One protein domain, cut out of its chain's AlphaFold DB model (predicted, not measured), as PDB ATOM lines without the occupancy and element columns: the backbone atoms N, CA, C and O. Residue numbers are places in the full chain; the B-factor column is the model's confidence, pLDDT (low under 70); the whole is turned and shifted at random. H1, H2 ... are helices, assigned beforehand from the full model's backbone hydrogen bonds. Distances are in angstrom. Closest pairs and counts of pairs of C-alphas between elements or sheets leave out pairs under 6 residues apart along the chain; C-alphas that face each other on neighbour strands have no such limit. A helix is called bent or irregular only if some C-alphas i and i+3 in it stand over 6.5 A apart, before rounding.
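Overview. This is residues 234 to 298 of the 446 residues of an uncharacterized protein of Viridothelium virens (UniProt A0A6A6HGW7). Three longer helices run back and forth in a zigzag: H1 goes out, H3 comes back in the middle, and H4 goes out again on the other side of H3 from H1. H1 and H4 are each packed on H3 at a steep angle but are apart from each other, and the tiny H2 sits in the turn from H1 to H3 without touching any helix. The printed part has 65 residues with four named helices, in the order H1, H2, H3, H4, and no named strand; its class is all helix. It is only just compact, close to loose, with a radius of gyration of the C-alphas of 12.6 A, and its elongated outline spans 41 by 26 by 17 A.

Arrangement. Start with H1, residues 234 to 245, and look next at H3, residues 258 to 271. They touch, and their closest C-alphas are those of Ile 240 and Pro 267, 4.5 A apart. They run opposite ways at a steep tilt of 44 degrees. Then look at H4, residues 281 to 298, which touches H3 with residues 281 to 289 alone; the closest C-alphas are those of Ala 258 and Ala 285, 4.8 A apart. H3 and H4 run opposite ways at a steep tilt of 68 degrees, only just short of about perpendicular. H1 and H4 are apart. H2, residues 249 to 252, is apart from H1, H3 and H4. In the backbone of H4 each O i to N i+4 pair is within hydrogen-bond range, against 4 of 8 in H1 and 6 of 10 in H3, while H2 is too short for such a pair.

Along the chain. Find C-alpha 234 at (-3.905, 1.489, 24.199); from there H1 runs 18.5 A to C-alpha 245. H1 is only just irregular, with C-alphas 234 and 237 6.50 A apart. After the four residues of H2, find C-alpha 258 at (12.540, -7.990, 44.717), where H3 begins; it runs 19.9 A to C-alpha 271. H3 is only just irregular too, with C-alphas 260 and 263 6.6 A apart. H4, the longest helix, runs 25.5 A from C-alpha 281 to C-alpha 298 at (20.668, -25.990, 45.770).

Size, cuts and confidence. The two C-alphas farthest apart are those of Thr 234 and Glu 298, the first and last printed residues, at 42.7 A. The printed part has no cut. The links from H1 to H2 and from H2 to H3 are tight, and the nine residues between H3 and H4 make a short link. In the B-factor column you will find a mean pLDDT of 86.7 for the printed part of this model, with residue 234 and residues 276 to 278 under 70.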
ATOM      1  N   THR A 234      -5.047   0.782  24.805       55.53
ATOM      2  CA  THR A 234      -3.905   1.489  24.199       55.53
ATOM      3  C   THR A 234      -2.704   1.652  25.136       55.53
ATOM      4  O   THR A 234      -1.612   1.933  24.654       55.53
ATOM      5  N   ASN A 235      -2.861   1.458  26.452       70.94
ATOM      6  CA  ASN A 235      -1.758   1.609  27.413       70.94
ATOM      7  C   ASN A 235      -1.002   0.288  27.664       70.94
ATOM      8  O   ASN A 235       0.197   0.294  27.933       70.94
ATOM      9  N   LEU A 236      -1.664  -0.860  27.498       79.81
ATOM     10  CA  LEU A 236      -1.077  -2.169  27.815       79.81
ATOM     11  C   LEU A 236       0.131  -2.521  26.937       79.81
ATOM     12  O   LEU A 236       1.125  -3.026  27.442       79.81
ATOM     13  N   GLU A 237       0.101  -2.199  25.640       83.06
ATOM     14  CA  GLU A 237       1.258  -2.422  24.758       83.06
ATOM     15  C   GLU A 237       2.477  -1.591  25.199       83.06
ATOM     16  O   GLU A 237       3.612  -2.069  25.175       83.06
ATOM     17  N   GLY A 238       2.243  -0.351  25.640       84.75
ATOM     18  CA  GLY A 238       3.283   0.516  26.190       84.75
ATOM     19  C   GLY A 238       3.857  -0.024  27.499       84.75
ATOM     20  O   GLY A 238       5.064   0.051  27.714       84.75
ATOM     21  N   GLU A 239       3.020  -0.610  28.356       85.12
ATOM     22  CA  GLU A 239       3.447  -1.251  29.601       85.12
ATOM     23  C   GLU A 239       4.229  -2.546  29.361       85.12
ATOM     24  O   GLU A 239       5.276  -2.728  29.977       85.12
ATOM     25  N   ILE A 240       3.816  -3.388  28.407       86.88
ATOM     26  CA  ILE A 240       4.565  -4.603  28.041       86.88
ATOM     27  C   ILE A 240       5.952  -4.238  27.496       86.88
ATOM     28  O   ILE A 240       6.955  -4.837  27.885       86.88
ATOM     29  N   LYS A 241       6.049  -3.195  26.660       88.38
ATOM     30  CA  LYS A 241       7.338  -2.721  26.130       88.38
ATOM     31  C   LYS A 241       8.316  -2.278  27.224       88.38
ATOM     32  O   LYS A 241       9.519  -2.447  27.035       88.38
ATOM     33  N   LYS A 242       7.842  -1.789  28.380       87.81
ATOM     34  CA  LYS A 242       8.720  -1.414  29.510       87.81
ATOM     35  C   LYS A 242       9.531  -2.601  30.038       87.81
ATOM     36  O   LYS A 242      10.674  -2.397  30.435       87.81
ATOM     37  N   ARG A 243       8.997  -3.831  29.972       85.69
ATOM     38  CA  ARG A 243       9.708  -5.062  30.369       85.69
ATOM     39  C   ARG A 243      11.017  -5.245  29.605       85.69
ATOM     40  O   ARG A 243      12.028  -5.621  30.184       85.69
ATOM     41  N   TYR A 244      10.976  -5.001  28.298       87.06
ATOM     42  CA  TYR A 244      12.102  -5.228  27.392       87.06
ATOM     43  C   TYR A 244      13.182  -4.145  27.496       87.06
ATOM     44  O   TYR A 244      14.292  -4.351  27.022       87.06
ATOM     45  N   LEU A 245      12.868  -3.006  28.121       88.88
ATOM     46  CA  LEU A 245      13.823  -1.926  28.383       88.88
ATOM     47  C   LEU A 245      14.567  -2.100  29.713       88.88
ATOM     48  O   LEU A 245      15.528  -1.380  29.969       88.88
ATOM     49  N   GLN A 246      14.111  -3.010  30.576       88.62
ATOM     50  CA  GLN A 246      14.728  -3.236  31.877       88.62
ATOM     51  C   GLN A 246      15.926  -4.179  31.750       88.62
ATOM     52  O   GLN A 246      15.774  -5.265  31.174       88.62
ATOM     53  N   PRO A 247      17.083  -3.814  32.332       89.31
ATOM     54  CA  PRO A 247      18.281  -4.631  32.246       89.31
ATOM     55  C   PRO A 247      18.036  -6.007  32.870       89.31
ATOM     56  O   PRO A 247      17.298  -6.160  33.851       89.31
ATOM     57  N   LEU A 248      18.613  -7.032  32.254       88.81
ATOM     58  CA  LEU A 248      18.545  -8.405  32.752       88.81
ATOM     59  C   LEU A 248      19.622  -8.635  33.819       88.81
ATOM     60  O   LEU A 248      20.703  -8.060  33.747       88.81
ATOM     61  N   SER A 249      19.387  -9.565  34.749       89.75
ATOM     62  CA  SER A 249      20.401  -9.981  35.738       89.75
ATOM     63  C   SER A 249      21.693 -10.504  35.093       89.75
ATOM     64  O   SER A 249      22.769 -10.409  35.669       89.75
ATOM     65  N   SER A 250      21.610 -11.026  33.865       88.88
ATOM     66  CA  SER A 250      22.787 -11.427  33.086       88.88
ATOM     67  C   SER A 250      23.626 -10.250  32.576       88.88
ATOM     68  O   SER A 250      24.770 -10.459  32.199       88.88
ATOM     69  N   GLU A 251      23.056  -9.047  32.512       90.06
ATOM     70  CA  GLU A 251      23.731  -7.823  32.061       90.06
ATOM     71  C   GLU A 251      24.280  -7.026  33.246       90.06
ATOM     72  O   GLU A 251      25.382  -6.494  33.165       90.06
ATOM     73  N   THR A 252      23.537  -6.972  34.355       90.94
ATOM     74  CA  THR A 252      23.989  -6.305  35.587       90.94
ATOM     75  C   THR A 252      24.988  -7.141  36.381       90.94
ATOM     76  O   THR A 252      25.712  -6.590  37.200       90.94
ATOM     77  N   LEU A 253      25.042  -8.458  36.134       89.38
ATOM     78  CA  LEU A 253      25.826  -9.432  36.907       89.38
ATOM     79  C   LEU A 253      25.438  -9.479  38.394       89.38
ATOM     80  O   LEU A 253      26.197  -9.966  39.232       89.38
ATOM     81  N   GLU A 254      24.236  -9.008  38.711       90.06
ATOM     82  CA  GLU A 254      23.682  -8.994  40.056       90.06
ATOM     83  C   GLU A 254      22.564 -10.029  40.177       90.06
ATOM     84  O   GLU A 254      21.825 -10.317  39.228       90.06
ATOM     85  N   PHE A 255      22.441 -10.601  41.370       90.19
ATOM     86  CA  PHE A 255      21.356 -11.521  41.678       90.19
ATOM     87  C   PHE A 255      20.006 -10.769  41.656       90.19
ATOM     88  O   PHE A 255      19.949  -9.631  42.123       90.19
ATOM     89  N   PRO A 256      18.919 -11.350  41.104       89.25
ATOM     90  CA  PRO A 256      17.627 -10.672  41.018       89.25
ATOM     91  C   PRO A 256      17.022 -10.421  42.406       89.25
ATOM     92  O   PRO A 256      16.594 -11.355  43.080       89.25
ATOM     93  N   ASP A 257      16.946  -9.150  42.791       90.06
ATOM     94  CA  ASP A 257      16.258  -8.701  44.003       90.06
ATOM     95  C   ASP A 257      14.775  -8.383  43.733       90.06
ATOM     96  O   ASP A 257      14.365  -8.174  42.586       90.06
ATOM     97  N   ALA A 258      13.961  -8.315  44.788       90.81
ATOM     98  CA  ALA A 258      12.540  -7.990  44.717       90.81
ATOM     99  C   ALA A 258      12.298  -6.648  44.002       90.81
ATOM    100  O   ALA A 258      11.419  -6.567  43.143       90.81
ATOM    101  N   ASP A 259      13.136  -5.639  44.258       89.94
ATOM    102  CA  ASP A 259      13.054  -4.319  43.617       89.94
ATOM    103  C   ASP A 259      13.347  -4.366  42.109       89.94
ATOM    104  O   ASP A 259      12.762  -3.611  41.329       89.94
ATOM    105  N   ALA A 260      14.215  -5.284  41.670       88.75
ATOM    106  CA  ALA A 260      14.521  -5.491  40.256       88.75
ATOM    107  C   ALA A 260      13.445  -6.335  39.543       88.75
ATOM    108  O   ALA A 260      13.199  -6.161  38.345       88.75
ATOM    109  N   LEU A 261      12.795  -7.250  40.268       90.19
ATOM    110  CA  LEU A 261      11.750  -8.134  39.750       90.19
ATOM    111  C   LEU A 261      10.377  -7.461  39.679       90.19
ATOM    112  O   LEU A 261       9.640  -7.697  38.719       90.19
ATOM    113  N   LEU A 262      10.041  -6.619  40.657       90.12
ATOM    114  CA  LEU A 262       8.745  -5.955  40.759       90.12
ATOM    115  C   LEU A 262       8.348  -5.238  39.461       90.12
ATOM    116  O   LEU A 262       7.315  -5.580  38.893       90.12
ATOM    117  N   PRO A 263       9.152  -4.323  38.890       89.25
ATOM    118  CA  PRO A 263       8.719  -3.570  37.721       89.25
ATOM    119  C   PRO A 263       8.702  -4.419  36.431       89.25
ATOM    120  O   PRO A 263       8.285  -3.910  35.387       89.25
ATOM    121  N   ARG A 264       9.135  -5.692  36.488       89.00
ATOM    122  CA  ARG A 264       9.042  -6.681  35.399       89.00
ATOM    123  C   ARG A 264       7.754  -7.504  35.479       89.00
ATOM    124  O   ARG A 264       7.292  -7.981  34.442       89.00
ATOM    125  N   LEU A 265       7.199  -7.715  36.676       89.12
ATOM    126  CA  LEU A 265       6.134  -8.692  36.924       89.12
ATOM    127  C   LEU A 265       4.794  -8.274  36.303       89.12
ATOM    128  O   LEU A 265       4.197  -9.061  35.570       89.12
ATOM    129  N   GLY A 266       4.367  -7.030  36.495       86.31
ATOM    130  CA  GLY A 266       3.144  -6.478  35.913       86.31
ATOM    131  C   GLY A 266       3.120  -6.574  34.384       86.31
ATOM    132  O   GLY A 266       2.207  -7.194  33.834       86.31
ATOM    133  N   PRO A 267       4.151  -6.067  33.676       88.69
ATOM    134  CA  PRO A 267       4.295  -6.253  32.234       88.69
ATOM    135  C   PRO A 267       4.237  -7.719  31.774       88.69
ATOM    136  O   PRO A 267       3.617  -8.007  30.751       88.69
ATOM    137  N   MET A 268       4.832  -8.652  32.533       88.31
ATOM    138  CA  MET A 268       4.742 -10.093  32.250       88.31
ATOM    139  C   MET A 268       3.312 -10.618  32.364       88.31
ATOM    140  O   MET A 268       2.870 -11.384  31.511       88.31
ATOM    141  N   CYS A 269       2.574 -10.204  33.394       87.50
ATOM    142  CA  CYS A 269       1.181 -10.602  33.572       87.50
ATOM    143  C   CYS A 269       0.310 -10.137  32.398       87.50
ATOM    144  O   CYS A 269      -0.489 -10.927  31.891       87.50
ATOM    145  N   TYR A 270       0.505  -8.902  31.925       86.19
ATOM    146  CA  TYR A 270      -0.221  -8.379  30.767       86.19
ATOM    147  C   TYR A 270       0.080  -9.167  29.489       86.19
ATOM    148  O   TYR A 270      -0.846  -9.515  28.757       86.19
ATOM    149  N   GLU A 271       1.346  -9.517  29.252       85.12
ATOM    150  CA  GLU A 271       1.760 -10.327  28.098       85.12
ATOM    151  C   GLU A 271       1.205 -11.762  28.147       85.12
ATOM    152  O   GLU A 271       0.818 -12.320  27.121       85.12
ATOM    153  N   CYS A 272       1.084 -12.344  29.345       85.00
ATOM    154  CA  CYS A 272       0.444 -13.644  29.565       85.00
ATOM    155  C   CYS A 272      -1.092 -13.608  29.454       85.00
ATOM    156  O   CYS A 272      -1.743 -14.642  29.608       85.00
ATOM    157  N   GLY A 273      -1.689 -12.441  29.195       81.12
ATOM    158  CA  GLY A 273      -3.123 -12.298  28.967       81.12
ATOM    159  C   GLY A 273      -3.945 -11.899  30.196       81.12
ATOM    160  O   GLY A 273      -5.171 -11.815  30.094       81.12
ATOM    161  N   LEU A 274      -3.321 -11.622  31.346       82.44
ATOM    162  CA  LEU A 274      -4.044 -11.122  32.516       82.44
ATOM    163  C   LEU A 274      -4.396  -9.646  32.302       82.44
ATOM    164  O   LEU A 274      -3.535  -8.829  32.005       82.44
ATOM    165  N   ALA A 275      -5.670  -9.291  32.469       70.69
ATOM    166  CA  ALA A 275      -6.151  -7.924  32.244       70.69
ATOM    167  C   ALA A 275      -5.832  -6.948  33.395       70.69
ATOM    168  O   ALA A 275      -6.010  -5.742  33.238       70.69
ATOM    169  N   ALA A 276      -5.384  -7.457  34.545       68.50
ATOM    170  CA  ALA A 276      -5.028  -6.674  35.720       68.50
ATOM    171  C   ALA A 276      -3.761  -7.240  36.369       68.50
ATOM    172  O   ALA A 276      -3.582  -8.460  36.418       68.50
ATOM    173  N   ALA A 277      -2.909  -6.349  36.880       65.88
ATOM    174  CA  ALA A 277      -1.774  -6.731  37.707       65.88
ATOM    175  C   ALA A 277      -2.256  -7.472  38.973       65.88
ATOM    176  O   ALA A 277      -3.337  -7.172  39.496       65.88
ATOM    177  N   PRO A 278      -1.488  -8.454  39.473       68.88
ATOM    178  CA  PRO A 278      -1.847  -9.170  40.688       68.88
ATOM    179  C   PRO A 278      -1.914  -8.199  41.873       68.88
ATOM    180  O   PRO A 278      -1.014  -7.392  42.081       68.88
ATOM    181  N   ALA A 279      -2.952  -8.319  42.706       73.00
ATOM    182  CA  ALA A 279      -3.156  -7.451  43.874       73.00
ATOM    183  C   ALA A 279      -2.001  -7.491  44.902       73.00
ATOM    184  O   ALA A 279      -1.944  -6.651  45.795       73.00
ATOM    185  N   GLN A 280      -1.098  -8.471  44.789       84.56
ATOM    186  CA  GLN A 280       0.040  -8.703  45.681       84.56
ATOM    187  C   GLN A 280       1.363  -8.830  44.905       84.56
ATOM    188  O   GLN A 280       2.183  -9.691  45.205       84.56
ATOM    189  N   GLU A 281       1.576  -7.989  43.890       84.38
ATOM    190  CA  GLU A 281       2.783  -8.026  43.045       84.38
ATOM    191  C   GLU A 281       4.093  -7.944  43.850       84.38
ATOM    192  O   GLU A 281       5.027  -8.696  43.579       84.38
ATOM    193  N   ALA A 282       4.125  -7.112  44.897       87.88
ATOM    194  CA  ALA A 282       5.266  -6.989  45.809       87.88
ATOM    195  C   ALA A 282       5.585  -8.296  46.550       87.88
ATOM    196  O   ALA A 282       6.727  -8.744  46.548       87.88
ATOM    197  N   VAL A 283       4.567  -8.965  47.097       91.50
ATOM    198  CA  VAL A 283       4.743 -10.246  47.804       91.50
ATOM    199  C   VAL A 283       5.202 -11.339  46.836       91.50
ATOM    200  O   VAL A 283       6.045 -12.167  47.174       91.50
ATOM    201  N   CYS A 284       4.686 -11.333  45.603       90.75
ATOM    202  CA  CYS A 284       5.140 -12.249  44.562       90.75
ATOM    203  C   CYS A 284       6.611 -12.012  44.194       90.75
ATOM    204  O   CYS A 284       7.339 -12.982  43.994       90.75
ATOM    205  N   ALA A 285       7.055 -10.754  44.110       92.00
ATOM    206  CA  ALA A 285       8.446 -10.418  43.820       92.00
ATOM    207  C   ALA A 285       9.393 -10.891  44.938       92.00
ATOM    208  O   ALA A 285      10.400 -11.531  44.640       92.00
ATOM    209  N   GLU A 286       9.036 -10.672  46.207       93.69
ATOM    210  CA  GLU A 286       9.786 -11.183  47.367       93.69
ATOM    211  C   GLU A 286       9.868 -12.715  47.367       93.69
ATOM    212  O   GLU A 286      10.941 -13.297  47.542       93.69
ATOM    213  N   TYR A 287       8.742 -13.388  47.109       94.31
ATOM    214  CA  TYR A 287       8.701 -14.846  47.029       94.31
ATOM    215  C   TYR A 287       9.563 -15.383  45.879       94.31
ATOM    216  O   TYR A 287      10.284 -16.364  46.055       94.31
ATOM    217  N   LEU A 288       9.522 -14.740  44.708       94.00
ATOM    218  CA  LEU A 288      10.350 -15.109  43.558       94.00
ATOM    219  C   LEU A 288      11.842 -14.916  43.841       94.00
ATOM    220  O   LEU A 288      12.628 -15.785  43.465       94.00
ATOM    221  N   ALA A 289      12.231 -13.834  44.519       93.56
ATOM    222  CA  ALA A 289      13.616 -13.600  44.920       93.56
ATOM    223  C   ALA A 289      14.114 -14.705  45.873       93.56
ATOM    224  O   ALA A 289      15.143 -15.332  45.612       93.56
ATOM    225  N   ALA A 290      13.333 -15.038  46.907       95.00
ATOM    226  CA  ALA A 290      13.664 -16.113  47.846       95.00
ATOM    227  C   ALA A 290      13.708 -17.502  47.176       95.00
ATOM    228  O   ALA A 290      14.587 -18.326  47.460       95.00
ATOM    229  N   ALA A 291      12.780 -17.773  46.253       94.44
ATOM    230  CA  ALA A 291      12.751 -19.015  45.485       94.44
ATOM    231  C   ALA A 291      13.966 -19.132  44.553       94.44
ATOM    232  O   ALA A 291      14.585 -20.194  44.486       94.44
ATOM    233  N   ALA A 292      14.346 -18.045  43.876       92.50
ATOM    234  CA  ALA A 292      15.540 -18.001  43.042       92.50
ATOM    235  C   ALA A 292      16.814 -18.222  43.875       92.50
ATOM    236  O   ALA A 292      17.718 -18.933  43.439       92.50
ATOM    237  N   GLU A 293      16.881 -17.662  45.085       93.25
ATOM    238  CA  GLU A 293      18.044 -17.806  45.963       93.25
ATOM    239  C   GLU A 293      18.199 -19.264  46.399       93.25
ATOM    240  O   GLU A 293      19.286 -19.838  46.318       93.25
ATOM    241  N   THR A 294      17.088 -19.881  46.804       94.06
ATOM    242  CA  THR A 294      17.041 -21.294  47.192       94.06
ATOM    243  C   THR A 294      17.432 -22.189  46.019       94.06
ATOM    244  O   THR A 294      18.311 -23.037  46.163       94.06
ATOM    245  N   TYR A 295      16.875 -21.934  44.832       92.00
ATOM    246  CA  TYR A 295      17.204 -22.662  43.608       92.00
ATOM    247  C   TYR A 295      18.703 -22.600  43.283       92.00
ATOM    248  O   TYR A 295      19.327 -23.632  43.043       92.00
ATOM    249  N   ILE A 296      19.316 -21.408  43.304       91.81
ATOM    250  CA  ILE A 296      20.749 -21.269  43.005       91.81
ATOM    251  C   ILE A 296      21.605 -21.911  44.098       91.81
ATOM    252  O   ILE A 296      22.596 -22.567  43.780       91.81
ATOM    253  N   LYS A 297      21.238 -21.781  45.378       92.81
ATOM    254  CA  LYS A 297      21.950 -22.447  46.480       92.81
ATOM    255  C   LYS A 297      21.938 -23.963  46.323       92.81
ATOM    256  O   LYS A 297      22.982 -24.596  46.484       92.81
ATOM    257  N   GLU A 298      20.795 -24.547  45.984       91.94
ATOM    258  CA  GLU A 298      20.668 -25.990  45.770       91.94
ATOM    259  C   GLU A 298      21.420 -26.445  44.512       91.94
ATOM    260  O   GLU A 298      22.161 -27.432  44.567       91.94
TER     261      GLU A 298